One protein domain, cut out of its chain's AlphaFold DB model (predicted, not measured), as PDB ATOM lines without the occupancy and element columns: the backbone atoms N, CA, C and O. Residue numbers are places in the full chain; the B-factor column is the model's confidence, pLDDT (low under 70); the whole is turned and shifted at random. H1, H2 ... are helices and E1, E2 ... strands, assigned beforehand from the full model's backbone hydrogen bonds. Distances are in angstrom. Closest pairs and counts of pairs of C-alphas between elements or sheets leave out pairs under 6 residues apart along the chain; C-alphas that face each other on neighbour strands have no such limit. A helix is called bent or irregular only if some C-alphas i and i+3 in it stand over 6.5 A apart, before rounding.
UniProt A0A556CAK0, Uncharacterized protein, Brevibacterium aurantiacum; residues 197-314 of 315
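Overview. This is residues 197 to 314 of the 315 residues of an uncharacterized protein of Brevibacterium aurantiacum (UniProt A0A556CAK0). Picture an elongated body of crossed helices, with H1 crossing both H2 and H4 at its core; the last part of H5 meets the end of H4, and H3 packs on residues 282 to 289 of H5 towards one end of the long axis. At the other end sits a small hairpin, E1 and E2, with E2 beside the first residues of H2. The printed part has 118 residues, with five named helices followed by two named strands in the order H1 H2 H3 H4 H5 E1 E2; the sheet E1 - E2 is antiparallel and the class is mostly helix. The whole is compact, with a radius of gyration of the C-alphas of 14.5 A, and spans 49 by 28 by 24 A.

Arrangement. Start with H1, residues 197 to 212, and H2, residues 224 to 240: they touch at the closest C-alphas, Ser 203 and Arg 231, 4.9 A apart, at a steep tilt of 52 degrees, opposite ways. H4, residues 256 to 266, touches H1 at C-alphas 206 and 260, 3.9 A apart, at a steep tilt of 48 degrees, the same way. H5, residues 280 to 296, touches H4 with residues 290 to 296 alone, at a steep tilt of 65 degrees; their closest C-alphas are those of Ala 266 and Ala 293, 5.9 A. H3, residues 242 to 248, touches H5 at a steep tilt of 39 degrees, with C-alphas 248 and 285 closest at 6.0 A; H1 and H3 are apart. H2 is near H4 and H5. Look then at the hairpin of E1, residues 303 to 305, and E2, residues 311 to 313: N 304 and O 312 are 3.0 A apart and N 312 and O 304 2.8 A, both within hydrogen-bond range. The closest C-alphas of H2 and E2 are those of Ser 226 and Ala 312, 5.6 A. In H1, H2, H3 and H4 every O i to N i+4 pair is within hydrogen-bond range; in H5, 11 of 13 are.

Along the chain. Find C-alpha 197 at (112.175, 120.701, 154.288); from there H1 runs 22.2 A to Ser 212. H2 covers 24.2 A, H3 9.6 A and H4 15.3 A. H5 begins at C-alpha 280, (104.955, 105.491, 127.748), and runs 25.2 A; it is neither bent nor irregular, but only just: C-alphas 292 and 295 are 6.1 A apart. E1 measures 6.9 A, and E2 measures 7.1 A, ending at C-alpha 313, (133.828, 124.341, 142.322).

Size, cuts and confidence. The two C-alphas farthest apart, those of Asp 279 and Asp 307, are 49.5 A apart. The printed part has no cut; the links H1 to H2 and H4 to H5 are long. The model's pLDDT is under 70 at residues 213 to 219, 275 to 277 and 297 to 299.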
ATOM      1  N   HIS A 197     111.325 121.742 153.701       94.75
ATOM      2  CA  HIS A 197     112.175 120.701 154.288       94.75
ATOM      3  C   HIS A 197     112.539 119.621 153.271       94.75
ATOM      4  O   HIS A 197     113.667 119.127 153.259       94.75
ATOM      5  N   ARG A 198     111.616 119.275 152.369       93.94
ATOM      6  CA  ARG A 198     111.913 118.383 151.244       93.94
ATOM      7  C   ARG A 198     112.963 118.981 150.305       93.94
ATOM      8  O   ARG A 198     113.872 118.260 149.901       93.94
ATOM      9  N   VAL A 199     112.858 120.268 149.969       94.06
ATOM     10  CA  VAL A 199     113.840 120.961 149.112       94.06
ATOM     11  C   VAL A 199     115.224 120.984 149.772       94.06
ATOM     12  O   VAL A 199     116.221 120.652 149.129       94.06
ATOM     13  N   GLU A 200     115.292 121.296 151.067       95.81
ATOM     14  CA  GLU A 200     116.534 121.271 151.854       95.81
ATOM     15  C   GLU A 200     117.158 119.869 151.908       95.81
ATOM     16  O   GLU A 200     118.372 119.712 151.733       95.81
ATOM     17  N   ALA A 201     116.333 118.834 152.098       96.00
ATOM     18  CA  ALA A 201     116.787 117.448 152.121       96.00
ATOM     19  C   ALA A 201     117.356 117.010 150.763       96.00
ATOM     20  O   ALA A 201     118.438 116.427 150.721       96.00
ATOM     21  N   ILE A 202     116.680 117.331 149.650       95.38
ATOM     22  CA  ILE A 202     117.184 117.019 148.300       95.38
ATOM     23  C   ILE A 202     118.510 117.744 148.048       95.38
ATOM     24  O   ILE A 202     119.468 117.129 147.589       95.38
ATOM     25  N   SER A 203     118.589 119.027 148.402       94.88
ATOM     26  CA  SER A 203     119.794 119.848 148.211       94.88
ATOM     27  C   SER A 203     120.992 119.303 148.998       94.88
ATOM     28  O   SER A 203     122.129 119.309 148.521       94.88
ATOM     29  N   THR A 204     120.736 118.775 150.198       94.56
ATOM     30  CA  THR A 204     121.751 118.119 151.032       94.56
ATOM     31  C   THR A 204     122.230 116.807 150.411       94.56
ATOM     32  O   THR A 204     123.436 116.576 150.325       94.56
ATOM     33  N   GLU A 205     121.309 115.967 149.938       94.94
ATOM     34  CA  GLU A 205     121.633 114.683 149.301       94.94
ATOM     35  C   GLU A 205     122.370 114.866 147.969       94.94
ATOM     36  O   GLU A 205     123.332 114.149 147.704       94.94
ATOM     37  N   PHE A 206     121.990 115.866 147.170       92.50
ATOM     38  CA  PHE A 206     122.699 116.263 145.950       92.50
ATOM     39  C   PHE A 206     124.158 116.639 146.232       92.50
ATOM     40  O   PHE A 206     125.081 116.067 145.653       92.50
ATOM     41  N   THR A 207     124.370 117.547 147.188       90.75
ATOM     42  CA  THR A 207     125.713 118.011 147.570       90.75
ATOM     43  C   THR A 207     126.569 116.852 148.094       90.75
ATOM     44  O   THR A 207     127.724 116.682 147.705       90.75
ATOM     45  N   SER A 208     125.985 116.006 148.947       90.25
ATOM     46  CA  SER A 208     126.642 114.813 149.492       90.25
ATOM     47  C   SER A 208     127.026 113.807 148.401       90.25
ATOM     48  O   SER A 208     128.121 113.234 148.437       90.25
ATOM     49  N   ALA A 209     126.152 113.608 147.409       89.31
ATOM     50  CA  ALA A 209     126.405 112.722 146.281       89.31
ATOM     51  C   ALA A 209     127.574 113.224 145.422       89.31
ATOM     52  O   ALA A 209     128.469 112.431 145.138       89.31
ATOM     53  N   LEU A 210     127.627 114.525 145.106       86.50
ATOM     54  CA  LEU A 210     128.740 115.125 144.361       86.50
ATOM     55  C   LEU A 210     130.085 114.974 145.085       86.50
ATOM     56  O   LEU A 210     131.076 114.602 144.461       86.50
ATOM     57  N   VAL A 211     130.128 115.196 146.401       85.25
ATOM     58  CA  VAL A 211     131.360 115.040 147.199       85.25
ATOM     59  C   VAL A 211     131.805 113.575 147.270       85.25
ATOM     60  O   VAL A 211     132.991 113.267 147.139       85.25
ATOM     61  N   SER A 212     130.862 112.651 147.466       80.94
ATOM     62  CA  SER A 212     131.162 111.221 147.628       80.94
ATOM     63  C   SER A 212     131.834 110.617 146.395       80.94
ATOM     64  O   SER A 212     132.695 109.755 146.532       80.94
ATOM     65  N   SER A 213     131.482 111.089 145.200       69.31
ATOM     66  CA  SER A 213     132.048 110.613 143.935       69.31
ATOM     67  C   SER A 213     133.463 111.117 143.619       69.31
ATOM     68  O   SER A 213     134.074 110.603 142.692       69.31
ATOM     69  N   VAL A 214     133.999 112.092 144.361       68.06
ATOM     70  CA  VAL A 214     135.387 112.595 144.192       68.06
ATOM     71  C   VAL A 214     136.358 111.908 145.160       68.06
ATOM     72  O   VAL A 214     137.570 111.873 144.953       68.06
ATOM     73  N   ASN A 215     135.835 111.323 146.236       59.88
ATOM     74  CA  ASN A 215     136.617 110.830 147.363       59.88
ATOM     75  C   ASN A 215     137.111 109.378 147.185       59.88
ATOM     76  O   ASN A 215     136.852 108.527 148.036       59.88
ATOM     77  N   GLU A 216     137.916 109.095 146.153       55.75
ATOM     78  CA  GLU A 216     138.718 107.851 146.113       55.75
ATOM     79  C   GLU A 216     139.871 107.857 147.153       55.75
ATOM     80  O   GLU A 216     140.429 106.812 147.480       55.75
ATOM     81  N   GLY A 217     140.199 109.025 147.733       53.81
ATOM     82  CA  GLY A 217     141.317 109.233 148.673       53.81
ATOM     83  C   GLY A 217     140.955 109.512 150.143       53.81
ATOM     84  O   GLY A 217     141.840 109.889 150.911       53.81
ATOM     85  N   GLY A 218     139.689 109.356 150.553       54.31
ATOM     86  CA  GLY A 218     139.202 109.653 151.917       54.31
ATOM     87  C   GLY A 218     138.308 110.902 152.002       54.31
ATOM     88  O   GLY A 218     138.123 111.580 150.998       54.31
ATOM     89  N   PRO A 219     137.704 111.210 153.169       57.81
ATOM     90  CA  PRO A 219     136.682 112.252 153.270       57.81
ATOM     91  C   PRO A 219     137.292 113.656 153.177       57.81
ATOM     92  O   PRO A 219     137.893 114.138 154.139       57.81
ATOM     93  N   ARG A 220     137.103 114.334 152.042       70.00
ATOM     94  CA  ARG A 220     137.354 115.777 151.913       70.00
ATOM     95  C   ARG A 220     136.096 116.573 152.235       70.00
ATOM     96  O   ARG A 220     134.986 116.152 151.906       70.00
ATOM     97  N   ARG A 221     136.279 117.707 152.910       81.38
ATOM     98  CA  ARG A 221     135.203 118.669 153.173       81.38
ATOM     99  C   ARG A 221     134.996 119.544 151.949       81.38
ATOM    100  O   ARG A 221     135.954 119.820 151.238       81.38
ATOM    101  N   LEU A 222     133.754 119.946 151.726       83.69
ATOM    102  CA  LEU A 222     133.407 120.948 150.732       83.69
ATOM    103  C   LEU A 222     133.594 122.335 151.353       83.69
ATOM    104  O   LEU A 222     133.201 122.543 152.502       83.69
ATOM    105  N   ASN A 223     134.179 123.254 150.594       87.06
ATOM    106  CA  ASN A 223     134.298 124.650 150.979       87.06
ATOM    107  C   ASN A 223     132.887 125.250 151.208       87.06
ATOM    108  O   ASN A 223     131.995 125.011 150.383       87.06
ATOM    109  N   PRO A 224     132.659 126.042 152.277       87.94
ATOM    110  CA  PRO A 224     131.339 126.583 152.611       87.94
ATOM    111  C   PRO A 224     130.660 127.385 151.492       87.94
ATOM    112  O   PRO A 224     129.440 127.309 151.341       87.94
ATOM    113  N   ASP A 225     131.427 128.127 150.691       88.38
ATOM    114  CA  ASP A 225     130.886 128.931 149.590       88.38
ATOM    115  C   ASP A 225     130.423 128.032 148.436       88.38
ATOM    116  O   ASP A 225     129.353 128.239 147.862       88.38
ATOM    117  N   SER A 226     131.185 126.973 148.143       87.62
ATOM    118  CA  SER A 226     130.787 125.951 147.165       87.62
ATOM    119  C   SER A 226     129.571 125.159 147.651       87.62
ATOM    120  O   SER A 226     128.650 124.906 146.877       87.62
ATOM    121  N   GLU A 227     129.504 124.832 148.944       89.12
ATOM    122  CA  GLU A 227     128.341 124.185 149.563       89.12
ATOM    123  C   GLU A 227     127.078 125.042 149.442       89.12
ATOM    124  O   GLU A 227     126.021 124.538 149.053       89.12
ATOM    125  N   ALA A 228     127.182 126.340 149.733       89.69
ATOM    126  CA  ALA A 228     126.073 127.273 149.593       89.69
ATOM    127  C   ALA A 228     125.596 127.369 148.135       89.69
ATOM    128  O   ALA A 228     124.393 127.273 147.888       89.69
ATOM    129  N   ARG A 229     126.528 127.473 147.175       89.06
ATOM    130  CA  ARG A 229     126.220 127.514 145.734       89.06
ATOM    131  C   ARG A 229     125.509 126.246 145.259       89.06
ATOM    132  O   ARG A 229     124.468 126.353 144.613       89.06
ATOM    133  N   LEU A 230     126.016 125.059 145.610       89.81
ATOM    134  CA  LEU A 230     125.394 123.781 145.233       89.81
ATOM    135  C   LEU A 230     123.991 123.634 145.824       89.81
ATOM    136  O   LEU A 230     123.065 123.213 145.128       89.81
ATOM    137  N   ARG A 231     123.808 124.006 147.096       91.56
ATOM    138  CA  ARG A 231     122.497 123.938 147.750       91.56
ATOM    139  C   ARG A 231     121.497 124.916 147.156       91.56
ATOM    140  O   ARG A 231     120.351 124.540 146.931       91.56
ATOM    141  N   GLU A 232     121.911 126.153 146.909       91.31
ATOM    142  CA  GLU A 232     121.050 127.158 146.288       91.31
ATOM    143  C   GLU A 232     120.628 126.722 144.886       91.31
ATOM    144  O   GLU A 232     119.446 126.800 144.544       91.31
ATOM    145  N   PHE A 233     121.579 126.222 144.098       90.50
ATOM    146  CA  PHE A 233     121.308 125.701 142.772       90.50
ATOM    147  C   PHE A 233     120.284 124.554 142.828       90.50
ATOM    148  O   PHE A 233     119.224 124.646 142.203       90.50
ATOM    149  N   ALA A 234     120.547 123.515 143.628       91.31
ATOM    150  CA  ALA A 234     119.658 122.359 143.741       91.31
ATOM    151  C   ALA A 234     118.264 122.762 144.235       91.31
ATOM    152  O   ALA A 234     117.256 122.263 143.732       91.31
ATOM    153  N   GLY A 235     118.197 123.712 145.172       92.31
ATOM    154  CA  GLY A 235     116.942 124.253 145.674       92.31
ATOM    155  C   GLY A 235     116.121 124.945 144.588       92.31
ATOM    156  O   GLY A 235     114.933 124.654 144.432       92.31
ATOM    157  N   ARG A 236     116.755 125.817 143.792       91.94
ATOM    158  CA  ARG A 236     116.106 126.511 142.667       91.94
ATOM    159  C   ARG A 236     115.654 125.537 141.582       91.94
ATOM    160  O   ARG A 236     114.529 125.665 141.102       91.94
ATOM    161  N   TRP A 237     116.488 124.556 141.237       92.44
ATOM    162  CA  TRP A 237     116.141 123.519 140.265       92.44
ATOM    163  C   TRP A 237     114.920 122.718 140.739       92.44
ATOM    164  O   TRP A 237     113.919 122.630 140.031       92.44
ATOM    165  N   CYS A 238     114.923 122.242 141.989       92.31
ATOM    166  CA  CYS A 238     113.790 121.496 142.548       92.31
ATOM    167  C   CYS A 238     112.484 122.296 142.509       92.31
ATOM    168  O   CYS A 238     111.437 121.740 142.195       92.31
ATOM    169  N   GLN A 239     112.536 123.593 142.817       92.31
ATOM    170  CA  GLN A 239     111.355 124.458 142.776       92.31
ATOM    171  C   GLN A 239     110.854 124.705 141.351       92.31
ATOM    172  O   GLN A 239     109.646 124.752 141.138       92.31
ATOM    173  N   ARG A 240     111.759 124.858 140.380       92.25
ATOM    174  CA  ARG A 240     111.412 125.085 138.971       92.25
ATOM    175  C   ARG A 240     110.797 123.845 138.327       92.25
ATOM    176  O   ARG A 240     109.809 123.967 137.613       92.25
ATOM    177  N   HIS A 241     111.348 122.668 138.613       92.62
ATOM    178  CA  HIS A 241     110.942 121.398 138.001       92.62
ATOM    179  C   HIS A 241     110.048 120.557 138.923       92.62
ATOM    180  O   HIS A 241     109.898 119.347 138.740       92.62
ATOM    181  N   SER A 242     109.422 121.187 139.920       92.81
ATOM    182  CA  SER A 242     108.613 120.504 140.929       92.81
ATOM    183  C   SER A 242     107.395 119.787 140.350       92.81
ATOM    184  O   SER A 242     107.024 118.732 140.860       92.81
ATOM    185  N   GLY A 243     106.787 120.320 139.282       91.06
ATOM    186  CA  GLY A 243     105.684 119.659 138.579       91.06
ATOM    187  C   GLY A 243     106.124 118.334 137.959       91.06
ATOM    188  O   GLY A 243     105.484 117.305 138.177       91.06
ATOM    189  N   SER A 244     107.272 118.334 137.275       91.50
ATOM    190  CA  SER A 244     107.867 117.124 136.697       91.50
ATOM    191  C   SER A 244     108.270 116.122 137.785       91.50
ATOM    192  O   SER A 244     107.967 114.939 137.670       91.50
ATOM    193  N   LEU A 245     108.871 116.585 138.890       91.50
ATOM    194  CA  LEU A 245     109.223 115.729 140.033       91.50
ATOM    195  C   LEU A 245     107.992 115.113 140.712       91.50
ATOM    196  O   LEU A 245     108.030 113.953 141.126       91.50
ATOM    197  N   GLN A 246     106.903 115.875 140.844       90.94
ATOM    198  CA  GLN A 246     105.649 115.369 141.397       90.94
ATOM    199  C   GLN A 246     105.042 114.303 140.482       90.94
ATOM    200  O   GLN A 246     104.620 113.260 140.982       90.94
ATOM    201  N   ALA A 247     105.019 114.536 139.168       88.44
ATOM    202  CA  ALA A 247     104.541 113.553 138.201       88.44
ATOM    203  C   ALA A 247     105.379 112.267 138.265       88.44
ATOM    204  O   ALA A 247     104.823 111.189 138.431       88.44
ATOM    205  N   TRP A 248     106.707 112.402 138.275       90.12
ATOM    206  CA  TRP A 248     107.643 111.277 138.339       90.12
ATOM    207  C   TRP A 248     107.495 110.449 139.619       90.12
ATOM    208  O   TRP A 248     107.625 109.228 139.590       90.12
ATOM    209  N   SER A 249     107.166 111.094 140.744       88.69
ATOM    210  CA  SER A 249     107.002 110.436 142.049       88.69
ATOM    211  C   SER A 249     105.823 109.471 142.162       88.69
ATOM    212  O   SER A 249     105.735 108.758 143.160       88.69
ATOM    213  N   LYS A 250     104.906 109.465 141.186       86.62
ATOM    214  CA  LYS A 250     103.769 108.538 141.179       86.62
ATOM    215  C   LYS A 250     104.229 107.093 141.007       86.62
ATOM    216  O   LYS A 250     103.727 106.219 141.709       86.62
ATOM    217  N   ASP A 251     105.238 106.896 140.163       82.19
ATOM    218  CA  ASP A 251     105.694 105.571 139.735       82.19
ATOM    219  C   ASP A 251     107.120 105.257 140.209       82.19
ATOM    220  O   ASP A 251     107.602 104.133 140.077       82.19
ATOM    221  N   ASN A 252     107.796 106.238 140.819       84.12
ATOM    222  CA  ASN A 252     109.208 106.152 141.182       84.12
ATOM    223  C   ASN A 252     109.495 106.504 142.639       84.12
ATOM    224  O   ASN A 252     108.797 107.301 143.270       84.12
ATOM    225  N   ASP A 253     110.605 105.969 143.164       86.69
ATOM    226  CA  ASP A 253     111.142 106.412 144.451       86.69
ATOM    227  C   ASP A 253     111.638 107.862 144.355       86.69
ATOM    228  O   ASP A 253     112.779 108.142 143.989       86.69
ATOM    229  N   ALA A 254     110.772 108.790 144.744       87.38
ATOM    230  CA  ALA A 254     111.091 110.204 144.854       87.38
ATOM    231  C   ALA A 254     111.550 110.601 146.264       87.38
ATOM    232  O   ALA A 254     111.292 111.728 146.705       87.38
ATOM    233  N   SER A 255     112.199 109.697 147.005       92.69
ATOM    234  CA  SER A 255     112.873 110.064 148.248       92.69
ATOM    235  C   SER A 255     113.951 111.131 147.987       92.69
ATOM    236  O   SER A 255     114.578 111.129 146.921       92.69
ATOM    237  N   PRO A 256     114.221 112.040 148.947       94.38
ATOM    238  CA  PRO A 256     115.247 113.070 148.778       94.38
ATOM    239  C   PRO A 256     116.614 112.516 148.373       94.38
ATOM    240  O   PRO A 256     117.305 113.106 147.547       94.38
ATOM    241  N   ARG A 257     116.959 111.337 148.900       93.38
ATOM    242  CA  ARG A 257     118.184 110.609 148.576       93.38
ATOM    243  C   ARG A 257     118.249 110.209 147.107       93.38
ATOM    244  O   ARG A 257     119.290 110.376 146.476       93.38
ATOM    245  N   THR A 258     117.167 109.656 146.571       92.38
ATOM    246  CA  THR A 258     117.125 109.194 145.182       92.38
ATOM    247  C   THR A 258     117.146 110.372 144.218       92.38
ATOM    248  O   THR A 258     117.971 110.389 143.307       92.38
ATOM    249  N   VAL A 259     116.338 111.405 144.472       92.50
ATOM    250  CA  VAL A 259     116.330 112.625 143.646       92.50
ATOM    251  C   VAL A 259     117.692 113.324 143.686       92.50
ATOM    252  O   VAL A 259     118.237 113.642 142.633       92.50
ATOM    253  N   GLY A 260     118.283 113.502 144.873       92.31
ATOM    254  CA  GLY A 260     119.594 114.140 145.025       92.31
ATOM    255  C   GLY A 260     120.705 113.401 144.273       92.31
ATOM    256  O   GLY A 260     121.514 114.030 143.595       92.31
ATOM    257  N   LYS A 261     120.709 112.062 144.310       91.50
ATOM    258  CA  LYS A 261     121.662 111.248 143.540       91.50
ATOM    259  C   LYS A 261     121.469 111.368 142.033       91.50
ATOM    260  O   LYS A 261     122.457 111.527 141.327       91.50
ATOM    261  N   LYS A 262     120.228 111.290 141.544       91.25
ATOM    262  CA  LYS A 262     119.929 111.418 140.108       91.25
ATOM    263  C   LYS A 262     120.334 112.796 139.584       91.25
ATOM    264  O   LYS A 262     120.977 112.882 138.544       91.25
ATOM    265  N   LEU A 263     120.071 113.849 140.359       90.69
ATOM    266  CA  LEU A 263     120.513 115.204 140.038       90.69
ATOM    267  C   LEU A 263     122.047 115.316 139.993       90.69
ATOM    268  O   LEU A 263     122.592 115.917 139.076       90.69
ATOM    269  N   ALA A 264     122.756 114.689 140.938       89.12
ATOM    270  CA  ALA A 264     124.221 114.676 140.951       89.12
ATOM    271  C   ALA A 264     124.825 113.881 139.780       89.12
ATOM    272  O   ALA A 264     125.884 114.243 139.278       89.12
ATOM    273  N   MET A 265     124.159 112.809 139.337       87.50
ATOM    274  CA  MET A 265     124.549 112.069 138.132       87.50
ATOM    275  C   MET A 265     124.382 112.927 136.876       87.50
ATOM    276  O   MET A 265     125.290 112.964 136.049       87.50
ATOM    277  N   ALA A 266     123.264 113.645 136.763       86.69
ATOM    278  CA  ALA A 266     123.013 114.533 135.634       86.69
ATOM    279  C   ALA A 266     123.987 115.719 135.583       86.69
ATOM    280  O   ALA A 266     124.534 116.018 134.527       86.69
ATOM    281  N   ALA A 267     124.325 116.298 136.738       84.31
ATOM    282  CA  ALA A 267     125.349 117.338 136.847       84.31
ATOM    283  C   ALA A 267     126.749 116.907 136.384       84.31
ATOM    284  O   ALA A 267     127.603 117.750 136.151       84.31
ATOM    285  N   ARG A 268     126.991 115.603 136.229       78.88
ATOM    286  CA  ARG A 268     128.255 115.039 135.735       78.88
ATOM    287  C   ARG A 268     128.167 114.545 134.290       78.88
ATOM    288  O   ARG A 268     129.011 113.761 133.862       78.88
ATOM    289  N   GLY A 269     127.122 114.932 133.559       74.38
ATOM    290  CA  GLY A 269     126.889 114.500 132.180       74.38
ATOM    291  C   GLY A 269     126.370 113.063 132.041       74.38
ATOM    292  O   GLY A 269     126.462 112.483 130.962       74.38
ATOM    293  N   GLY A 270     125.856 112.462 133.119       74.00
ATOM    294  CA  GLY A 270     125.177 111.165 133.076       74.00
ATOM    295  C   GLY A 270     123.665 111.295 132.862       74.00
ATOM    296  O   GLY A 270     123.073 112.333 133.129       74.00
ATOM    297  N   SER A 271     123.004 110.211 132.454       71.44
ATOM    298  CA  SER A 271     121.541 110.146 132.389       71.44
ATOM    299  C   SER A 271     120.950 109.908 133.788       71.44
ATOM    300  O   SER A 271     120.853 108.784 134.282       71.44
ATOM    301  N   GLY A 272     120.638 110.999 134.490       77.38
ATOM    302  CA  GLY A 272     120.240 110.954 135.897       77.38
ATOM    303  C   GLY A 272     118.882 110.293 136.120       77.38
ATOM    304  O   GLY A 272     118.750 109.404 136.969       77.38
ATOM    305  N   PHE A 273     117.854 110.710 135.382       82.94
ATOM    306  CA  PHE A 273     116.480 110.258 135.590       82.94
ATOM    307  C   PHE A 273     116.101 109.069 134.721       82.94
ATOM    308  O   PHE A 273     115.271 108.293 135.200       82.94
ATOM    309  N   HIS A 274     116.775 108.883 133.581       77.94
ATOM    310  CA  HIS A 274     116.570 107.809 132.607       77.94
ATOM    311  C   HIS A 274     116.163 106.455 133.196       77.94
ATOM    312  O   HIS A 274     116.689 105.993 134.219       77.94
ATOM    313  N   GLN A 275     115.222 105.813 132.506       68.62
ATOM    314  CA  GLN A 275     114.709 104.490 132.819       68.62
ATOM    315  C   GLN A 275     114.620 103.658 131.547       68.62
ATOM    316  O   GLN A 275     113.961 104.059 130.594       68.62
ATOM    317  N   ASP A 276     115.205 102.460 131.579       60.62
ATOM    318  CA  ASP A 276     115.113 101.498 130.471       60.62
ATOM    319  C   ASP A 276     113.722 100.834 130.384       60.62
ATOM    320  O   ASP A 276     113.367 100.207 129.385       60.62
ATOM    321  N   SER A 277     112.926 100.931 131.455       64.50
ATOM    322  CA  SER A 277     111.639 100.254 131.614       64.50
ATOM    323  C   SER A 277     110.592 101.190 132.207       64.50
ATOM    324  O   SER A 277     110.878 101.885 133.177       64.50
ATOM    325  N   GLY A 278     109.374 101.141 131.680       71.75
ATOM    326  CA  GLY A 278     108.243 101.955 132.114       71.75
ATOM    327  C   GLY A 278     107.181 101.985 131.023       71.75
ATOM    328  O   GLY A 278     107.482 101.643 129.875       71.75
ATOM    329  N   ASP A 279     105.962 102.367 131.390       79.25
ATOM    330  CA  ASP A 279     104.947 102.750 130.411       79.25
ATOM    331  C   ASP A 279     105.370 104.034 129.676       79.25
ATOM    332  O   ASP A 279     106.347 104.712 130.030       79.25
ATOM    333  N   LEU A 280     104.654 104.343 128.599       75.94
ATOM    334  CA  LEU A 280     104.955 105.491 127.748       75.94
ATOM    335  C   LEU A 280     104.923 106.828 128.517       75.94
ATOM    336  O   LEU A 280     105.762 107.701 128.282       75.94
ATOM    337  N   ASP A 281     104.017 106.971 129.485       80.31
ATOM    338  CA  ASP A 281     103.896 108.177 130.311       80.31
ATOM    339  C   ASP A 281     105.093 108.359 131.250       80.31
ATOM    340  O   ASP A 281     105.660 109.457 131.327       80.31
ATOM    341  N   SER A 282     105.544 107.295 131.922       80.88
ATOM    342  CA  SER A 282     106.745 107.338 132.763       80.88
ATOM    343  C   SER A 282     107.986 107.711 131.948       80.88
ATOM    344  O   SER A 282     108.828 108.496 132.406       80.88
ATOM    345  N   LYS A 283     108.084 107.220 130.706       81.12
ATOM    346  CA  LYS A 283     109.178 107.555 129.781       81.12
ATOM    347  C   LYS A 283     109.168 109.025 129.382       81.12
ATOM    348  O   LYS A 283     110.207 109.678 129.477       81.12
ATOM    349  N   VAL A 284     108.003 109.589 129.052       83.12
ATOM    350  CA  VAL A 284     107.859 111.034 128.798       83.12
ATOM    351  C   VAL A 284     108.271 111.840 130.025       83.12
ATOM    352  O   VAL A 284     109.056 112.778 129.915       83.12
ATOM    353  N   ILE A 285     107.751 111.508 131.209       86.62
ATOM    354  CA  ILE A 285     108.058 112.254 132.438       86.62
ATOM    355  C   ILE A 285     109.563 112.202 132.738       86.62
ATOM    356  O   ILE A 285     110.154 113.196 133.167       86.62
ATOM    357  N   THR A 286     110.190 111.057 132.481       87.06
ATOM    358  CA  THR A 286     111.632 110.877 132.623       87.06
ATOM    359  C   THR A 286     112.407 111.724 131.615       87.06
ATOM    360  O   THR A 286     113.317 112.443 132.021       87.06
ATOM    361  N   ALA A 287     112.000 111.741 130.343       82.44
ATOM    362  CA  ALA A 287     112.597 112.593 129.315       82.44
ATOM    363  C   ALA A 287     112.475 114.093 129.649       82.44
ATOM    364  O   ALA A 287     113.432 114.842 129.447       82.44
ATOM    365  N   ARG A 288     111.350 114.535 130.240       88.25
ATOM    366  CA  ARG A 288     111.192 115.911 130.764       88.25
ATOM    367  C   ARG A 288     112.229 116.231 131.829       88.25
ATOM    368  O   ARG A 288     112.780 117.330 131.839       88.25
ATOM    369  N   LEU A 289     112.451 115.308 132.765       89.38
ATOM    370  CA  LEU A 289     113.405 115.504 133.854       89.38
ATOM    371  C   LEU A 289     114.851 115.450 133.368       89.38
ATOM    372  O   LEU A 289     115.632 116.286 133.807       89.38
ATOM    373  N   ASP A 290     115.190 114.537 132.457       86.75
ATOM    374  CA  ASP A 290     116.520 114.476 131.848       86.75
ATOM    375  C   ASP A 290     116.806 115.750 131.039       86.75
ATOM    376  O   ASP A 290     117.828 116.385 131.269       86.75
ATOM    377  N   SER A 291     115.865 116.223 130.213       85.31
ATOM    378  CA  SER A 291     116.044 117.488 129.485       85.31
ATOM    379  C   SER A 291     116.108 118.707 130.414       85.31
ATOM    380  O   SER A 291     116.877 119.633 130.185       85.31
ATOM    381  N   SER A 292     115.356 118.701 131.519       86.69
ATOM    382  CA  SER A 292     115.488 119.725 132.570       86.69
ATOM    383  C   SER A 292     116.844 119.665 133.281       86.69
ATOM    384  O   SER A 292     117.292 120.648 133.869       86.69
ATOM    385  N   ALA A 293     117.478 118.495 133.288       83.38
ATOM    386  CA  ALA A 293     118.783 118.282 133.881       83.38
ATOM    387  C   ALA A 293     119.923 118.687 132.928       83.38
ATOM    388  O   ALA A 293     121.032 118.905 133.406       83.38
ATOM    389  N   ASP A 294     119.658 118.894 131.633       77.69
ATOM    390  CA  ASP A 294     120.634 119.471 130.695       77.69
ATOM    391  C   ASP A 294     121.101 120.869 131.146       77.69
ATOM    392  O   ASP A 294     122.261 121.212 130.932       77.69
ATOM    393  N   GLU A 295     120.268 121.630 131.880       76.69
ATOM    394  CA  GLU A 295     120.669 122.898 132.526       76.69
ATOM    395  C   GLU A 295     121.893 122.735 133.453       76.69
ATOM    396  O   GLU A 295     122.576 123.709 133.772       76.69
ATOM    397  N   LEU A 296     122.162 121.513 133.923       74.00
ATOM    398  CA  LEU A 296     123.312 121.199 134.765       74.00
ATOM    399  C   LEU A 296     124.592 121.029 133.957       74.00
ATOM    400  O   LEU A 296     125.661 121.260 134.507       74.00
ATOM    401  N   SER A 297     124.489 120.604 132.696       67.31
ATOM    402  CA  SER A 297     125.643 120.357 131.825       67.31
ATOM    403  C   SER A 297     126.340 121.646 131.377       67.31
ATOM    404  O   SER A 297     127.518 121.617 131.032       67.31
ATOM    405  N   ASP A 298     125.633 122.778 131.448       64.88
ATOM    406  CA  ASP A 298     126.156 124.110 131.129       64.88
ATOM    407  C   ASP A 298     127.034 124.704 132.244       64.88
ATOM    408  O   ASP A 298     127.639 125.765 132.065       64.88
ATOM    409  N   VAL A 299     127.086 124.058 133.411       67.25
ATOM    410  CA  VAL A 299     127.869 124.512 134.560       67.25
ATOM    411  C   VAL A 299     128.930 123.467 134.867       67.25
ATOM    412  O   VAL A 299     128.618 122.294 135.052       67.25
ATOM    413  N   ASP A 300     130.187 123.900 134.944       70.00
ATOM    414  CA  ASP A 300     131.255 123.037 135.430       70.00
ATOM    415  C   ASP A 300     131.068 122.817 136.938       70.00
ATOM    416  O   ASP A 300     131.158 123.742 137.749       70.00
ATOM    417  N   TRP A 301     130.704 121.588 137.301       74.00
ATOM    418  CA  TRP A 301     130.527 121.159 138.688       74.00
ATOM    419  C   TRP A 301     131.713 120.334 139.185       74.00
ATOM    420  O   TRP A 301     131.594 119.674 140.229       74.00
ATOM    421  N   ASP A 302     132.829 120.335 138.453       76.81
ATOM    422  CA  ASP A 302     134.034 119.665 138.900       76.81
ATOM    423  C   ASP A 302     134.511 120.274 140.222       76.81
ATOM    424  O   ASP A 302     134.487 121.481 140.474       76.81
ATOM    425  N   LEU A 303     134.845 119.369 141.140       80.56
ATOM    426  CA  LEU A 303     135.259 119.706 142.490       80.56
ATOM    427  C   LEU A 303     136.739 119.389 142.629       80.56
ATOM    428  O   LEU A 303     137.128 118.218 142.703       80.56
ATOM    429  N   GLU A 304     137.547 120.431 142.745       82.62
ATOM    430  CA  GLU A 304     138.984 120.320 142.955       82.62
ATOM    431  C   GLU A 304     139.370 120.776 144.366       82.62
ATOM    432  O   GLU A 304     138.695 121.618 144.957       82.62
ATOM    433  N   PRO A 305     140.427 120.205 144.969       81.50
ATOM    434  CA  PRO A 305     140.958 120.726 146.223       81.50
ATOM    435  C   PRO A 305     141.515 122.151 146.054       81.50
ATOM    436  O   PRO A 305     142.373 122.382 145.205       81.50
ATOM    437  N   ASP A 306     141.082 123.066 146.917       80.44
ATOM    438  CA  ASP A 306     141.593 124.429 147.053       80.44
ATOM    439  C   ASP A 306     142.922 124.483 147.838       80.44
ATOM    440  O   ASP A 306     143.469 123.462 148.272       80.44
ATOM    441  N   ASP A 307     143.435 125.698 148.068       82.31
ATOM    442  CA  ASP A 307     144.665 125.946 148.838       82.31
ATOM    443  C   ASP A 307     144.613 125.402 150.284       82.31
ATOM    444  O   ASP A 307     145.656 125.176 150.905       82.31
ATOM    445  N   ASN A 308     143.413 125.169 150.829       80.75
ATOM    446  CA  ASN A 308     143.186 124.603 152.160       80.75
ATOM    447  C   ASN A 308     142.965 123.079 152.127       80.75
ATOM    448  O   ASN A 308     142.822 122.452 153.182       80.75
ATOM    449  N   GLY A 309     142.957 122.467 150.940       78.00
ATOM    450  CA  GLY A 309     142.647 121.056 150.730       78.00
ATOM    451  C   GLY A 309     141.152 120.723 150.833       78.00
ATOM    452  O   GLY A 309     140.810 119.538 150.928       78.00
ATOM    453  N   GLU A 310     140.273 121.730 150.826       83.62
ATOM    454  CA  GLU A 310     138.817 121.577 150.751       83.62
ATOM    455  C   GLU A 310     138.371 121.518 149.289       83.62
ATOM    456  O   GLU A 310     138.973 122.136 148.426       83.62
ATOM    457  N   LEU A 311     137.322 120.761 148.980       83.12
ATOM    458  CA  LEU A 311     136.772 120.716 147.627       83.12
ATOM    459  C   LEU A 311     136.064 122.039 147.303       83.12
ATOM    460  O   LEU A 311     135.226 122.491 148.085       83.12
ATOM    461  N   ALA A 312     136.354 122.616 146.145       83.75
ATOM    462  CA  ALA A 312     135.726 123.821 145.623       83.75
ATOM    463  C   ALA A 312     135.316 123.621 144.156       83.75
ATOM    464  O   ALA A 312     135.957 122.857 143.439       83.75
ATOM    465  N   ILE A 313     134.242 124.295 143.734       81.38
ATOM    466  CA  ILE A 313     133.828 124.341 142.322       81.38
ATOM    467  C   ILE A 313     134.886 125.121 141.535       81.38
ATOM    468  O   ILE A 313     135.200 126.254 141.916       81.38
ATOM    469  N   THR A 314     135.412 124.539 140.459       70.94
ATOM    470  CA  THR A 314     136.309 125.224 139.517       70.94
ATOM    471  C   THR A 314     135.532 126.237 138.670       70.94
ATOM    472  O   THR A 314     134.418 125.959 138.234       70.94
TER     473      THR A 314